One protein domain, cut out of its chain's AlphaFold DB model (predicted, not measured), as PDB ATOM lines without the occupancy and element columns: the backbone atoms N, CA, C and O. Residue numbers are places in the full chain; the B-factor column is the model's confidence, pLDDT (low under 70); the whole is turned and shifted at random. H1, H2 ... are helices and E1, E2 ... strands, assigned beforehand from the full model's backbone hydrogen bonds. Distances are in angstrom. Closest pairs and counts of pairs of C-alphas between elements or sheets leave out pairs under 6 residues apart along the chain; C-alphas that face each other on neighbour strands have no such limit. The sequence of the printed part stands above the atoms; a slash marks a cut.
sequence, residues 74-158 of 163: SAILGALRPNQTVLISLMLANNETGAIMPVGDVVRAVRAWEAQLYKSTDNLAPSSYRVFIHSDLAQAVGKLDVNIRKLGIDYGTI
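AT A GLANCE: This is residues 74 to 158 of the 163 residues of an uncharacterized protein of Opisthorchis viverrini (UniProt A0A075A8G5). A small sheet of three parallel strands has one long helix, H2, packed on it by its residues 103 to 110, while two short helices, H1 and H3, pack on H2. Loops make much of this body, and the link of residues 118 to 131 helps to draw it out in length. The printed part has 85 residues, with three named helices and three named strands along the chain as H1, E1, H2, E2, H3, E3; the sheet's order is E1, E2, E3. The class is mixed, helices and strands, with under half of the residues, 38, in named elements. It is only just compact, close to loose, with a radius of gyration of the C-alphas of 14.1 A, and only just elongated, spanning 46 by 23 by 17 A.

HOW THE PARTS SIT: Begin with the inner strand E2, residues 132 to 136. Its parallel neighbour is the edge strand E1, residues 87 to 91, at 20 degrees; look at N 88 and O 132, 2.8 A apart and within hydrogen-bond range. The other edge strand, E3, residues 155 to 157, is parallel to E2 at 16 degrees, with N 135 and O 155 within range at 3.0 A. H2, residues 103 to 117, is on the sheet but only grazes it, with residues 103 to 110; the closest C-alphas of H2 and E2 are those of Val 107 and Ile 133, 7.2 A apart. H1, residues 74 to 79, touches H2, closest at the C-alphas of Leu 77 and Val 110, 6.8 A, at a steep tilt of 57 degrees, the same way. H3, residues 148 to 151, touches H2 at residues 103 to 107 alone; the C-alphas of Gly 104 and Leu 151 are closest, 4.5 A apart. H1 is not on the sheet, and H3 is only just not on it, with 4 pairs of C-alphas within 10 A. H1 and H3 are apart. E1, H2, E2 and E2, H3, E3 are strand-helix-strand units, two parallel neighbour strands with a helix between them along the chain, each with a right-handed crossover. In H1 and H2 every O i to N i+4 pair is within hydrogen-bond range; H3 is too short for such a pair.

IN THESE COORDINATES: Find C-alpha 74 at (0.333, 8.467, -35.612), where H1 begins. From C-alpha 103 at (-10.574, 10.864, -41.393), H2 runs 21.3 A to C-alpha 117. E1 and E2 each measure 13.4 A, E3 7.0 A, H1 8.7 A and H3 5.0 A. E3 ends at C-alpha 157, (-21.517, 18.342, -38.454).

THE WHOLE: The two C-alphas farthest apart are those of Thr 121 and Gly 142, 46.0 A. The printed part has no cut. The links E1 to H2, H2 to E2 and E2 to H3 are long; H3 to E3 is tight. The mean pLDDT of the printed part is 88.0; look for low confidence, under 70, at residues 120 to 127.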
ATOM      1  N   SER A  74      -0.594   8.798 -36.702       95.50
ATOM      2  CA  SER A  74       0.333   8.467 -35.612       95.50
ATOM      3  C   SER A  74       0.523   9.621 -34.624       95.50
ATOM      4  O   SER A  74       0.677   9.379 -33.428       95.50
ATOM      5  N   ALA A  75       0.462  10.874 -35.090       96.00
ATOM      6  CA  ALA A  75       0.518  12.042 -34.209       96.00
ATOM      7  C   ALA A  75      -0.736  12.142 -33.325       96.00
ATOM      8  O   ALA A  75      -0.637  12.523 -32.160       96.00
ATOM      9  N   ILE A  76      -1.900  11.738 -33.847       96.75
ATOM     10  CA  ILE A  76      -3.132  11.632 -33.054       96.75
ATOM     11  C   ILE A  76      -2.978  10.539 -32.000       96.75
ATOM     12  O   ILE A  76      -3.250  10.796 -30.833       96.75
ATOM     13  N   LEU A  77      -2.493   9.353 -32.383       96.06
ATOM     14  CA  LEU A  77      -2.281   8.251 -31.442       96.06
ATOM     15  C   LEU A  77      -1.327   8.632 -30.303       96.06
ATOM     16  O   LEU A  77      -1.613   8.329 -29.150       96.06
ATOM     17  N   GLY A  78      -0.239   9.348 -30.602       95.31
ATOM     18  CA  GLY A  78       0.697   9.839 -29.586       95.31
ATOM     19  C   GLY A  78       0.103  10.880 -28.627       95.31
ATOM     20  O   GLY A  78       0.630  11.077 -27.536       95.31
ATOM     21  N   ALA A  79      -0.996  11.533 -29.011       95.81
ATOM     22  CA  ALA A  79      -1.711  12.500 -28.182       95.81
ATOM     23  C   ALA A  79      -2.842  11.873 -27.345       95.81
ATOM     24  O   ALA A  79      -3.376  12.530 -26.444       95.81
ATOM     25  N   LEU A  80      -3.229  10.626 -27.635       93.50
ATOM     26  CA  LEU A  80      -4.280   9.927 -26.903       93.50
ATOM     27  C   LEU A  80      -3.838   9.627 -25.471       93.50
ATOM     28  O   LEU A  80      -2.757   9.099 -25.223       93.50
ATOM     29  N   ARG A  81      -4.721   9.924 -24.518       91.12
ATOM     30  CA  ARG A  81      -4.538   9.595 -23.105       91.12
ATOM     31  C   ARG A  81      -5.666   8.663 -22.665       91.12
ATOM     32  O   ARG A  81      -6.816   9.116 -22.623       91.12
ATOM     33  N   PRO A  82      -5.373   7.390 -22.338       87.62
ATOM     34  CA  PRO A  82      -6.375   6.458 -21.825       87.62
ATOM     35  C   PRO A  82      -7.161   7.063 -20.654       87.62
ATOM     36  O   PRO A  82      -6.600   7.793 -19.836       87.62
ATOM     37  N   ASN A  83      -8.470   6.805 -20.596       82.06
ATOM     38  CA  ASN A  83      -9.423   7.340 -19.604       82.06
ATOM     39  C   ASN A  83      -9.601   8.861 -19.561       82.06
ATOM     40  O   ASN A  83     -10.401   9.350 -18.766       82.06
ATOM     41  N   GLN A  84      -8.885   9.619 -20.392       86.81
ATOM     42  CA  GLN A  84      -8.978  11.078 -20.421       86.81
ATOM     43  C   GLN A  84      -9.452  11.596 -21.770       86.81
ATOM     44  O   GLN A  84     -10.283  12.502 -21.824       86.81
ATOM     45  N   THR A  85      -8.945  11.036 -22.868       90.94
ATOM     46  CA  THR A  85      -9.410  11.418 -24.196       90.94
ATOM     47  C   THR A  85     -10.779  10.800 -24.436       90.94
ATOM     48  O   THR A  85     -10.909   9.582 -24.484       90.94
ATOM     49  N   VAL A  86     -11.801  11.636 -24.584       90.00
ATOM     50  CA  VAL A  86     -13.181  11.192 -24.847       90.00
ATOM     51  C   VAL A  86     -13.637  11.506 -26.267       90.00
ATOM     52  O   VAL A  86     -14.514  10.827 -26.787       90.00
ATOM     53  N   LEU A  87     -13.044  12.519 -26.901       92.56
ATOM     54  CA  LEU A  87     -13.451  13.015 -28.208       92.56
ATOM     55  C   LEU A  87     -12.225  13.423 -29.027       92.56
ATOM     56  O   LEU A  87     -11.387  14.190 -28.554       92.56
ATOM     57  N   ILE A  88     -12.171  12.956 -30.269       95.88
ATOM     58  CA  ILE A  88     -11.364  13.539 -31.340       95.88
ATOM     59  C   ILE A  88     -12.310  14.322 -32.246       95.88
ATOM     60  O   ILE A  88     -13.362  13.816 -32.630       95.88
ATOM     61  N   SER A  89     -11.924  15.542 -32.611       95.31
ATOM     62  CA  SER A  89     -12.644  16.363 -33.583       95.31
ATOM     63  C   SER A  89     -11.677  16.841 -34.658       95.31
ATOM     64  O   SER A  89     -10.631  17.401 -34.332       95.31
ATOM     65  N   LEU A  90     -12.015  16.612 -35.927       95.06
ATOM     66  CA  LEU A  90     -11.235  17.081 -37.074       95.06
ATOM     67  C   LEU A  90     -12.132  17.419 -38.268       95.06
ATOM     68  O   LEU A  90     -13.130  16.751 -38.528       95.06
ATOM     69  N   MET A  91     -11.775  18.450 -39.022       95.00
ATOM     70  CA  MET A  91     -12.516  18.842 -40.221       95.00
ATOM     71  C   MET A  91     -12.152  17.924 -41.393       95.00
ATOM     72  O   MET A  91     -10.971  17.712 -41.638       95.00
ATOM     73  N   LEU A  92     -13.132  17.375 -42.116       94.94
ATOM     74  CA  LEU A  92     -12.865  16.493 -43.262       94.94
ATOM     75  C   LEU A  92     -12.227  17.256 -44.429       94.94
ATOM     76  O   LEU A  92     -11.314  16.742 -45.064       94.94
ATOM     77  N   ALA A  93     -12.691  18.477 -44.693       94.56
ATOM     78  CA  ALA A  93     -12.159  19.346 -45.738       94.56
ATOM     79  C   ALA A  93     -11.901  20.740 -45.160       94.56
ATOM     80  O   ALA A  93     -12.852  21.427 -44.791       94.56
ATOM     81  N   ASN A  94     -10.631  21.144 -45.058       92.88
ATOM     82  CA  ASN A  94     -10.256  22.436 -44.491       92.88
ATOM     83  C   ASN A  94     -10.596  23.592 -45.450       92.88
ATOM     84  O   ASN A  94     -10.240  23.560 -46.626       92.88
ATOM     85  N   ASN A  95     -11.283  24.619 -44.949       88.19
ATOM     86  CA  ASN A  95     -11.750  25.758 -45.744       88.19
ATOM     87  C   ASN A  95     -10.684  26.824 -46.023       88.19
ATOM     88  O   ASN A  95     -10.919  27.668 -46.883       88.19
ATOM     89  N   GLU A  96      -9.555  26.826 -45.317       87.12
ATOM     90  CA  GLU A  96      -8.458  27.770 -45.548       87.12
ATOM     91  C   GLU A  96      -7.423  27.226 -46.542       87.12
ATOM     92  O   GLU A  96      -6.954  27.956 -47.411       87.12
ATOM     93  N   THR A  97      -7.062  25.946 -46.425       89.69
ATOM     94  CA  THR A  97      -5.996  25.307 -47.215       89.69
ATOM     95  C   THR A  97      -6.522  24.396 -48.319       89.69
ATOM     96  O   THR A  97      -5.765  24.028 -49.214       89.69
ATOM     97  N   GLY A  98      -7.795  23.995 -48.260       90.69
ATOM     98  CA  GLY A  98      -8.377  22.998 -49.164       90.69
ATOM     99  C   GLY A  98      -7.935  21.559 -48.880       90.69
ATOM    100  O   GLY A  98      -8.319  20.650 -49.616       90.69
ATOM    101  N   ALA A  99      -7.139  21.322 -47.831       94.75
ATOM    102  CA  ALA A  99      -6.650  19.989 -47.498       94.75
ATOM    103  C   ALA A  99      -7.799  19.050 -47.095       94.75
ATOM    104  O   ALA A  99      -8.655  19.404 -46.277       94.75
ATOM    105  N   ILE A 100      -7.781  17.828 -47.634       96.00
ATOM    106  CA  ILE A 100      -8.695  16.754 -47.240       96.00
ATOM    107  C   ILE A 100      -8.022  15.903 -46.168       96.00
ATOM    108  O   ILE A 100      -6.974  15.300 -46.404       96.00
ATOM    109  N   MET A 101      -8.620  15.853 -44.980       96.38
ATOM    110  CA  MET A 101      -8.076  15.095 -43.859       96.38
ATOM    111  C   MET A 101      -8.340  13.594 -44.022       96.38
ATOM    112  O   MET A 101      -9.430  13.197 -44.444       96.38
ATOM    113  N   PRO A 102      -7.399  12.726 -43.610       96.19
ATOM    114  CA  PRO A 102      -7.511  11.276 -43.723       96.19
ATOM    115  C   PRO A 102      -8.404  10.700 -42.610       96.19
ATOM    116  O   PRO A 102      -7.995   9.829 -41.846       96.19
ATOM    117  N   VAL A 103      -9.643  11.190 -42.491       96.94
ATOM    118  CA  VAL A 103     -10.574  10.864 -41.393       96.94
ATOM    119  C   VAL A 103     -10.770   9.356 -41.241       96.94
ATOM    120  O   VAL A 103     -10.708   8.840 -40.128       96.94
ATOM    121  N   GLY A 104     -10.947   8.630 -42.348       96.25
ATOM    122  CA  GLY A 104     -11.097   7.175 -42.306       96.25
ATOM    123  C   GLY A 104      -9.859   6.459 -41.758       96.25
ATOM    124  O   GLY A 104      -9.988   5.453 -41.061       96.25
ATOM    125  N   ASP A 105      -8.659   6.967 -42.039       97.25
ATOM    126  CA  ASP A 105      -7.403   6.377 -41.560       97.25
ATOM    127  C   ASP A 105      -7.222   6.657 -40.071       97.25
ATOM    128  O   ASP A 105      -6.841   5.762 -39.317       97.25
ATOM    129  N   VAL A 106      -7.575   7.870 -39.636       97.81
ATOM    130  CA  VAL A 106      -7.625   8.247 -38.220       97.81
ATOM    131  C   VAL A 106      -8.573   7.331 -37.457       97.81
ATOM    132  O   VAL A 106      -8.180   6.769 -36.439       97.81
ATOM    133  N   VAL A 107      -9.789   7.112 -37.966       97.50
ATOM    134  CA  VAL A 107     -10.751   6.194 -37.343       97.50
ATOM    135  C   VAL A 107     -10.155   4.796 -37.215       97.50
ATOM    136  O   VAL A 107     -10.147   4.240 -36.118       97.50
ATOM    137  N   ARG A 108      -9.601   4.228 -38.296       97.50
ATOM    138  CA  ARG A 108      -9.001   2.883 -38.254       97.50
ATOM    139  C   ARG A 108      -7.849   2.792 -37.253       97.50
ATOM    140  O   ARG A 108      -7.791   1.828 -36.494       97.50
ATOM    141  N   ALA A 109      -6.975   3.795 -37.219       97.19
ATOM    142  CA  ALA A 109      -5.854   3.858 -36.289       97.19
ATOM    143  C   ALA A 109      -6.328   3.900 -34.827       97.19
ATOM    144  O   ALA A 109      -5.846   3.126 -34.001       97.19
ATOM    145  N   VAL A 110      -7.317   4.745 -34.517       96.25
ATOM    146  CA  VAL A 110      -7.880   4.872 -33.164       96.25
ATOM    147  C   VAL A 110      -8.565   3.575 -32.734       96.25
ATOM    148  O   VAL A 110      -8.301   3.098 -31.635       96.25
ATOM    149  N   ARG A 111      -9.371   2.941 -33.599       94.56
ATOM    150  CA  ARG A 111     -10.012   1.652 -33.273       94.56
ATOM    151  C   ARG A 111      -8.995   0.535 -33.038       94.56
ATOM    152  O   ARG A 111      -9.184  -0.286 -32.144       94.56
ATOM    153  N   ALA A 112      -7.909   0.499 -33.812       93.94
ATOM    154  CA  ALA A 112      -6.831  -0.466 -33.602       93.94
ATOM    155  C   ALA A 112      -6.110  -0.234 -32.264       93.94
ATOM    156  O   ALA A 112      -5.823  -1.196 -31.553       93.94
ATOM    157  N   TRP A 113      -5.858   1.026 -31.905       92.94
ATOM    158  CA  TRP A 113      -5.270   1.407 -30.621       92.94
ATOM    159  C   TRP A 113      -6.185   1.051 -29.435       92.94
ATOM    160  O   TRP A 113      -5.725   0.437 -28.476       92.94
ATOM    161  N   GLU A 114      -7.492   1.322 -29.526       90.38
ATOM    162  CA  GLU A 114      -8.485   0.917 -28.514       90.38
ATOM    163  C   GLU A 114      -8.477  -0.602 -28.291       90.38
ATOM    164  O   GLU A 114      -8.433  -1.076 -27.157       90.38
ATOM    165  N   ALA A 115      -8.443  -1.381 -29.377       89.06
ATOM    166  CA  ALA A 115      -8.399  -2.838 -29.303       89.06
ATOM    167  C   ALA A 115      -7.115  -3.376 -28.640       89.06
ATOM    168  O   ALA A 115      -7.134  -4.481 -28.095       89.06
ATOM    169  N   GLN A 116      -6.004  -2.634 -28.692       87.19
ATOM    170  CA  GLN A 116      -4.761  -2.995 -28.002       87.19
ATOM    171  C   GLN A 116      -4.849  -2.725 -26.497       87.19
ATOM    172  O   GLN A 116      -4.375  -3.551 -25.717       87.19
ATOM    173  N   LEU A 117      -5.507  -1.635 -26.082       82.81
ATOM    174  CA  LEU A 117      -5.691  -1.312 -24.663       82.81
ATOM    175  C   LEU A 117      -6.411  -2.432 -23.904       82.81
ATOM    176  O   LEU A 117      -5.946  -2.832 -22.838       82.81
ATOM    177  N   TYR A 118      -7.476  -3.000 -24.479       76.12
ATOM    178  CA  TYR A 118      -8.248  -4.075 -23.838       76.12
ATOM    179  C   TYR A 118      -7.514  -5.416 -23.743       76.12
ATOM    180  O   TYR A 118      -7.940  -6.298 -23.001       76.12
ATOM    181  N   LYS A 119      -6.448  -5.609 -24.530       76.62
ATOM    182  CA  LYS A 119      -5.640  -6.837 -24.509       76.62
ATOM    183  C   LYS A 119      -4.506  -6.780 -23.485       76.62
ATOM    184  O   LYS A 119      -3.920  -7.820 -23.198       76.62
ATOM    185  N   SER A 120      -4.163  -5.597 -22.973       69.44
ATOM    186  CA  SER A 120      -3.095  -5.454 -21.982       69.44
ATOM    187  C   SER A 120      -3.540  -5.981 -20.611       69.44
ATOM    188  O   SER A 120      -4.642  -5.699 -20.151       69.44
ATOM    189  N   THR A 121      -2.677  -6.746 -19.942       57.94
ATOM    190  CA  THR A 121      -2.919  -7.306 -18.597       57.94
ATOM    191  C   THR A 121      -2.961  -6.237 -17.501       57.94
ATOM    192  O   THR A 121      -3.455  -6.497 -16.410       57.94
ATOM    193  N   ASP A 122      -2.471  -5.038 -17.812       66.19
ATOM    194  CA  ASP A 122      -2.308  -3.892 -16.917       66.19
ATOM    195  C   ASP A 122      -3.380  -2.824 -17.214       66.19
ATOM    196  O   ASP A 122      -3.066  -1.647 -17.353       66.19
ATOM    197  N   ASN A 123      -4.633  -3.272 -17.430       63.69
ATOM    198  CA  ASN A 123      -5.774  -2.523 -17.988       63.69
ATOM    199  C   ASN A 123      -5.740  -1.012 -17.685       63.69
ATOM    200  O   ASN A 123      -6.314  -0.528 -16.707       63.69
ATOM    201  N   LEU A 124      -5.109  -0.252 -18.588       67.62
ATOM    202  CA  LEU A 124      -4.985   1.203 -18.486       67.62
ATOM    203  C   LEU A 124      -6.329   1.908 -18.693       67.62
ATOM    204  O   LEU A 124      -6.415   3.111 -18.466       67.62
ATOM    205  N   ALA A 125      -7.366   1.189 -19.134       66.94
ATOM    206  CA  ALA A 125      -8.708   1.708 -19.338       66.94
ATOM    207  C   ALA A 125      -9.803   0.663 -19.036       66.94
ATOM    208  O   ALA A 125      -9.569  -0.530 -19.229       66.94
ATOM    209  N   PRO A 126     -11.008   1.081 -18.588       67.19
ATOM    210  CA  PRO A 126     -12.165   0.202 -18.456       67.19
ATOM    211  C   PRO A 126     -12.480  -0.526 -19.762       67.19
ATOM    212  O   PRO A 126     -12.320   0.040 -20.841       67.19
ATOM    213  N   SER A 127     -13.053  -1.727 -19.674       69.81
ATOM    214  CA  SER A 127     -13.475  -2.533 -20.834       69.81
ATOM    215  C   SER A 127     -14.501  -1.846 -21.749       69.81
ATOM    216  O   SER A 127     -14.703  -2.277 -22.879       69.81
ATOM    217  N   SER A 128     -15.142  -0.774 -21.277       74.94
ATOM    218  CA  SER A 128     -16.100   0.044 -22.025       74.94
ATOM    219  C   SER A 128     -15.536   1.385 -22.515       74.94
ATOM    220  O   SER A 128     -16.290   2.196 -23.052       74.94
ATOM    221  N   TYR A 129     -14.253   1.679 -22.284       84.56
ATOM    222  CA  TYR A 129     -13.651   2.959 -22.663       84.56
ATOM    223  C   TYR A 129     -13.573   3.110 -24.180       84.56
ATOM    224  O   TYR A 129     -12.940   2.296 -24.837       84.56
ATOM    225  N   ARG A 130     -14.154   4.172 -24.737       88.44
ATOM    226  CA  ARG A 130     -14.129   4.460 -26.174       88.44
ATOM    227  C   ARG A 130     -13.874   5.942 -26.406       88.44
ATOM    228  O   ARG A 130     -14.427   6.789 -25.708       88.44
ATOM    229  N   VAL A 131     -13.083   6.241 -27.424       92.94
ATOM    230  CA  VAL A 131     -12.873   7.578 -27.965       92.94
ATOM    231  C   VAL A 131     -13.920   7.830 -29.045       92.94
ATOM    232  O   VAL A 131     -13.973   7.130 -30.060       92.94
ATOM    233  N   PHE A 132     -14.759   8.840 -28.846       93.12
ATOM    234  CA  PHE A 132     -15.677   9.293 -29.881       93.12
ATOM    235  C   PHE A 132     -14.930  10.087 -30.948       93.12
ATOM    236  O   PHE A 132     -13.994  10.827 -30.649       93.12
ATOM    237  N   ILE A 133     -15.351   9.954 -32.201       94.19
ATOM    238  CA  ILE A 133     -14.754  10.662 -33.329       94.19
ATOM    239  C   ILE A 133     -15.834  11.498 -34.001       94.19
ATOM    240  O   ILE A 133     -16.800  10.974 -34.557       94.19
ATOM    241  N   HIS A 134     -15.654  12.810 -33.942       95.06
ATOM    242  CA  HIS A 134     -16.448  13.796 -34.653       95.06
ATOM    243  C   HIS A 134     -15.687  14.285 -35.884       95.06
ATOM    244  O   HIS A 134     -14.482  14.539 -35.806       95.06
ATOM    245  N   SER A 135     -16.396  14.498 -36.994       93.19
ATOM    246  CA  SER A 135     -15.849  15.267 -38.106       93.19
ATOM    247  C   SER A 135     -16.741  16.428 -38.531       93.19
ATOM    248  O   SER A 135     -17.952  16.274 -38.682       93.19
ATOM    249  N   ASP A 136     -16.131  17.597 -38.737       93.88
ATOM    250  CA  ASP A 136     -16.800  18.709 -39.414       93.88
ATOM    251  C   ASP A 136     -16.804  18.436 -40.925       93.88
ATOM    252  O   ASP A 136     -15.752  18.355 -41.565       93.88
ATOM    253  N   LEU A 137     -18.002  18.257 -41.476       90.62
ATOM    254  CA  LEU A 137     -18.253  17.927 -42.873       90.62
ATOM    255  C   LEU A 137     -18.833  19.120 -43.647       90.62
ATOM    256  O   LEU A 137     -19.229  18.947 -44.801       90.62
ATOM    257  N   ALA A 138     -18.887  20.316 -43.049       88.88
ATOM    258  CA  ALA A 138     -19.534  21.502 -43.606       88.88
ATOM    259  C   ALA A 138     -19.045  21.879 -45.012       88.88
ATOM    260  O   ALA A 138     -19.808  22.435 -45.793       88.88
ATOM    261  N   GLN A 139     -17.780  21.592 -45.330       87.88
ATOM    262  CA  GLN A 139     -17.189  21.835 -46.651       87.88
ATOM    263  C   GLN A 139     -17.093  20.594 -47.534       87.88
ATOM    264  O   GLN A 139     -16.729  20.701 -48.700       87.88
ATOM    265  N   ALA A 140     -17.365  19.417 -46.982       87.81
ATOM    266  CA  ALA A 140     -17.235  18.160 -47.700       87.81
ATOM    267  C   ALA A 140     -18.577  17.713 -48.292       87.81
ATOM    268  O   ALA A 140     -18.631  17.257 -49.431       87.81
ATOM    269  N   VAL A 141     -19.670  17.856 -47.538       84.06
ATOM    270  CA  VAL A 141     -21.010  17.475 -48.001       84.06
ATOM    271  C   VAL A 141     -21.433  18.366 -49.169       84.06
ATOM    272  O   VAL A 141     -21.302  19.583 -49.104       84.06
ATOM    273  N   GLY A 142     -21.920  17.744 -50.246       82.75
ATOM    274  CA  GLY A 142     -22.285  18.416 -51.501       82.75
ATOM    275  C   GLY A 142     -21.136  18.555 -52.505       82.75
ATOM    276  O   GLY A 142     -21.398  18.684 -53.694       82.75
ATOM    277  N   LYS A 143     -19.875  18.448 -52.057       84.81
ATOM    278  CA  LYS A 143     -18.677  18.612 -52.908       84.81
ATOM    279  C   LYS A 143     -17.867  17.329 -53.071       84.81
ATOM    280  O   LYS A 143     -17.235  17.125 -54.101       84.81
ATOM    281  N   LEU A 144     -17.880  16.467 -52.057       85.44
ATOM    282  CA  LEU A 144     -17.179  15.187 -52.018       85.44
ATOM    283  C   LEU A 144     -18.182  14.043 -51.828       85.44
ATOM    284  O   LEU A 144     -19.240  14.229 -51.220       85.44
ATOM    285  N   ASP A 145     -17.823  12.840 -52.285       86.50
ATOM    286  CA  ASP A 145     -18.559  11.616 -51.944       86.50
ATOM    287  C   ASP A 145     -18.305  11.252 -50.472       86.50
ATOM    288  O   ASP A 145     -17.376  10.519 -50.120       86.50
ATOM    289  N   VAL A 146     -19.107  11.837 -49.583       84.50
ATOM    290  CA  VAL A 146     -19.016  11.620 -48.139       84.50
ATOM    291  C   VAL A 146     -19.958  10.499 -47.728       84.50
ATOM    292  O   VAL A 146     -21.176  10.665 -47.673       84.50
ATOM    293  N   ASN A 147     -19.387   9.364 -47.329       86.31
ATOM    294  CA  ASN A 147     -20.137   8.272 -46.723       86.31
ATOM    295  C   ASN A 147     -19.737   8.095 -45.255       86.31
ATOM    296  O   ASN A 147     -18.696   7.521 -44.942       86.31
ATOM    297  N   ILE A 148     -20.604   8.554 -44.351       79.06
ATOM    298  CA  ILE A 148     -20.378   8.538 -42.896       79.06
ATOM    299  C   ILE A 148     -20.080   7.120 -42.387       79.06
ATOM    300  O   ILE A 148     -19.162   6.925 -41.591       79.06
ATOM    301  N   ARG A 149     -20.800   6.110 -42.893       81.00
ATOM    302  CA  ARG A 149     -20.592   4.708 -42.500       81.00
ATOM    303  C   ARG A 149     -19.222   4.194 -42.940       81.00
ATOM    304  O   ARG A 149     -18.586   3.484 -42.172       81.00
ATOM    305  N   LYS A 150     -18.769   4.554 -44.146       85.44
ATOM    306  CA  LYS A 150     -17.425   4.201 -44.637       85.44
ATOM    307  C   LYS A 150     -16.328   4.937 -43.865       85.44
ATOM    308  O   LYS A 150     -15.281   4.350 -43.615       85.44
ATOM    309  N   LEU A 151     -16.565   6.193 -43.480       87.31
ATOM    310  CA  LEU A 151     -15.627   6.965 -42.660       87.31
ATOM    311  C   LEU A 151     -15.512   6.402 -41.238       87.31
ATOM    312  O   LEU A 151     -14.433   6.451 -40.663       87.31
ATOM    313  N   GLY A 152     -16.595   5.848 -40.686       90.25
ATOM    314  CA  GLY A 152     -16.613   5.226 -39.357       90.25
ATOM    315  C   GLY A 152     -16.585   6.225 -38.192       90.25
ATOM    316  O   GLY A 152     -16.242   5.850 -37.070       90.25
ATOM    317  N   ILE A 153     -16.935   7.487 -38.460       88.62
ATOM    318  CA  ILE A 153     -17.102   8.537 -37.446       88.62
ATOM    319  C   ILE A 153     -18.366   8.292 -36.612       88.62
ATOM    320  O   ILE A 153     -19.349   7.744 -37.111       88.62
ATOM    321  N   ASP A 154     -18.343   8.716 -35.349       87.38
ATOM    322  CA  ASP A 154     -19.490   8.618 -34.441       87.38
ATOM    323  C   ASP A 154     -20.422   9.840 -34.590       87.38
ATOM    324  O   ASP A 154     -21.640   9.709 -34.478       87.38
ATOM    325  N   TYR A 155     -19.859  11.016 -34.899       87.12
ATOM    326  CA  TYR A 155     -20.597  12.270 -35.089       87.12
ATOM    327  C   TYR A 155     -20.135  13.024 -36.341       87.12
ATOM    328  O   TYR A 155     -18.949  13.029 -36.671       87.12
ATOM    329  N   GLY A 156     -21.058  13.718 -37.010       85.06
ATOM    330  CA  GLY A 156     -20.757  14.589 -38.146       85.06
ATOM    331  C   GLY A 156     -21.539  15.898 -38.079       85.06
ATOM    332  O   GLY A 156     -22.744  15.871 -37.836       85.06
ATOM    333  N   THR A 157     -20.868  17.026 -38.315       84.19
ATOM    334  CA  THR A 157     -21.517  18.342 -38.454       84.19
ATOM    335  C   THR A 157     -21.661  18.696 -39.930       84.19
ATOM    336  O   THR A 157     -20.713  18.554 -40.697       84.19
ATOM    337  N   ILE A 158     -22.842  19.167 -40.331       83.38
ATOM    338  CA  ILE A 158     -23.147  19.622 -41.694       83.38
ATOM    339  C   ILE A 158     -23.761  21.020 -41.648       83.38
ATOM    340  O   ILE A 158     -24.310  21.428 -40.624       83.38
TER     341      ILE A 158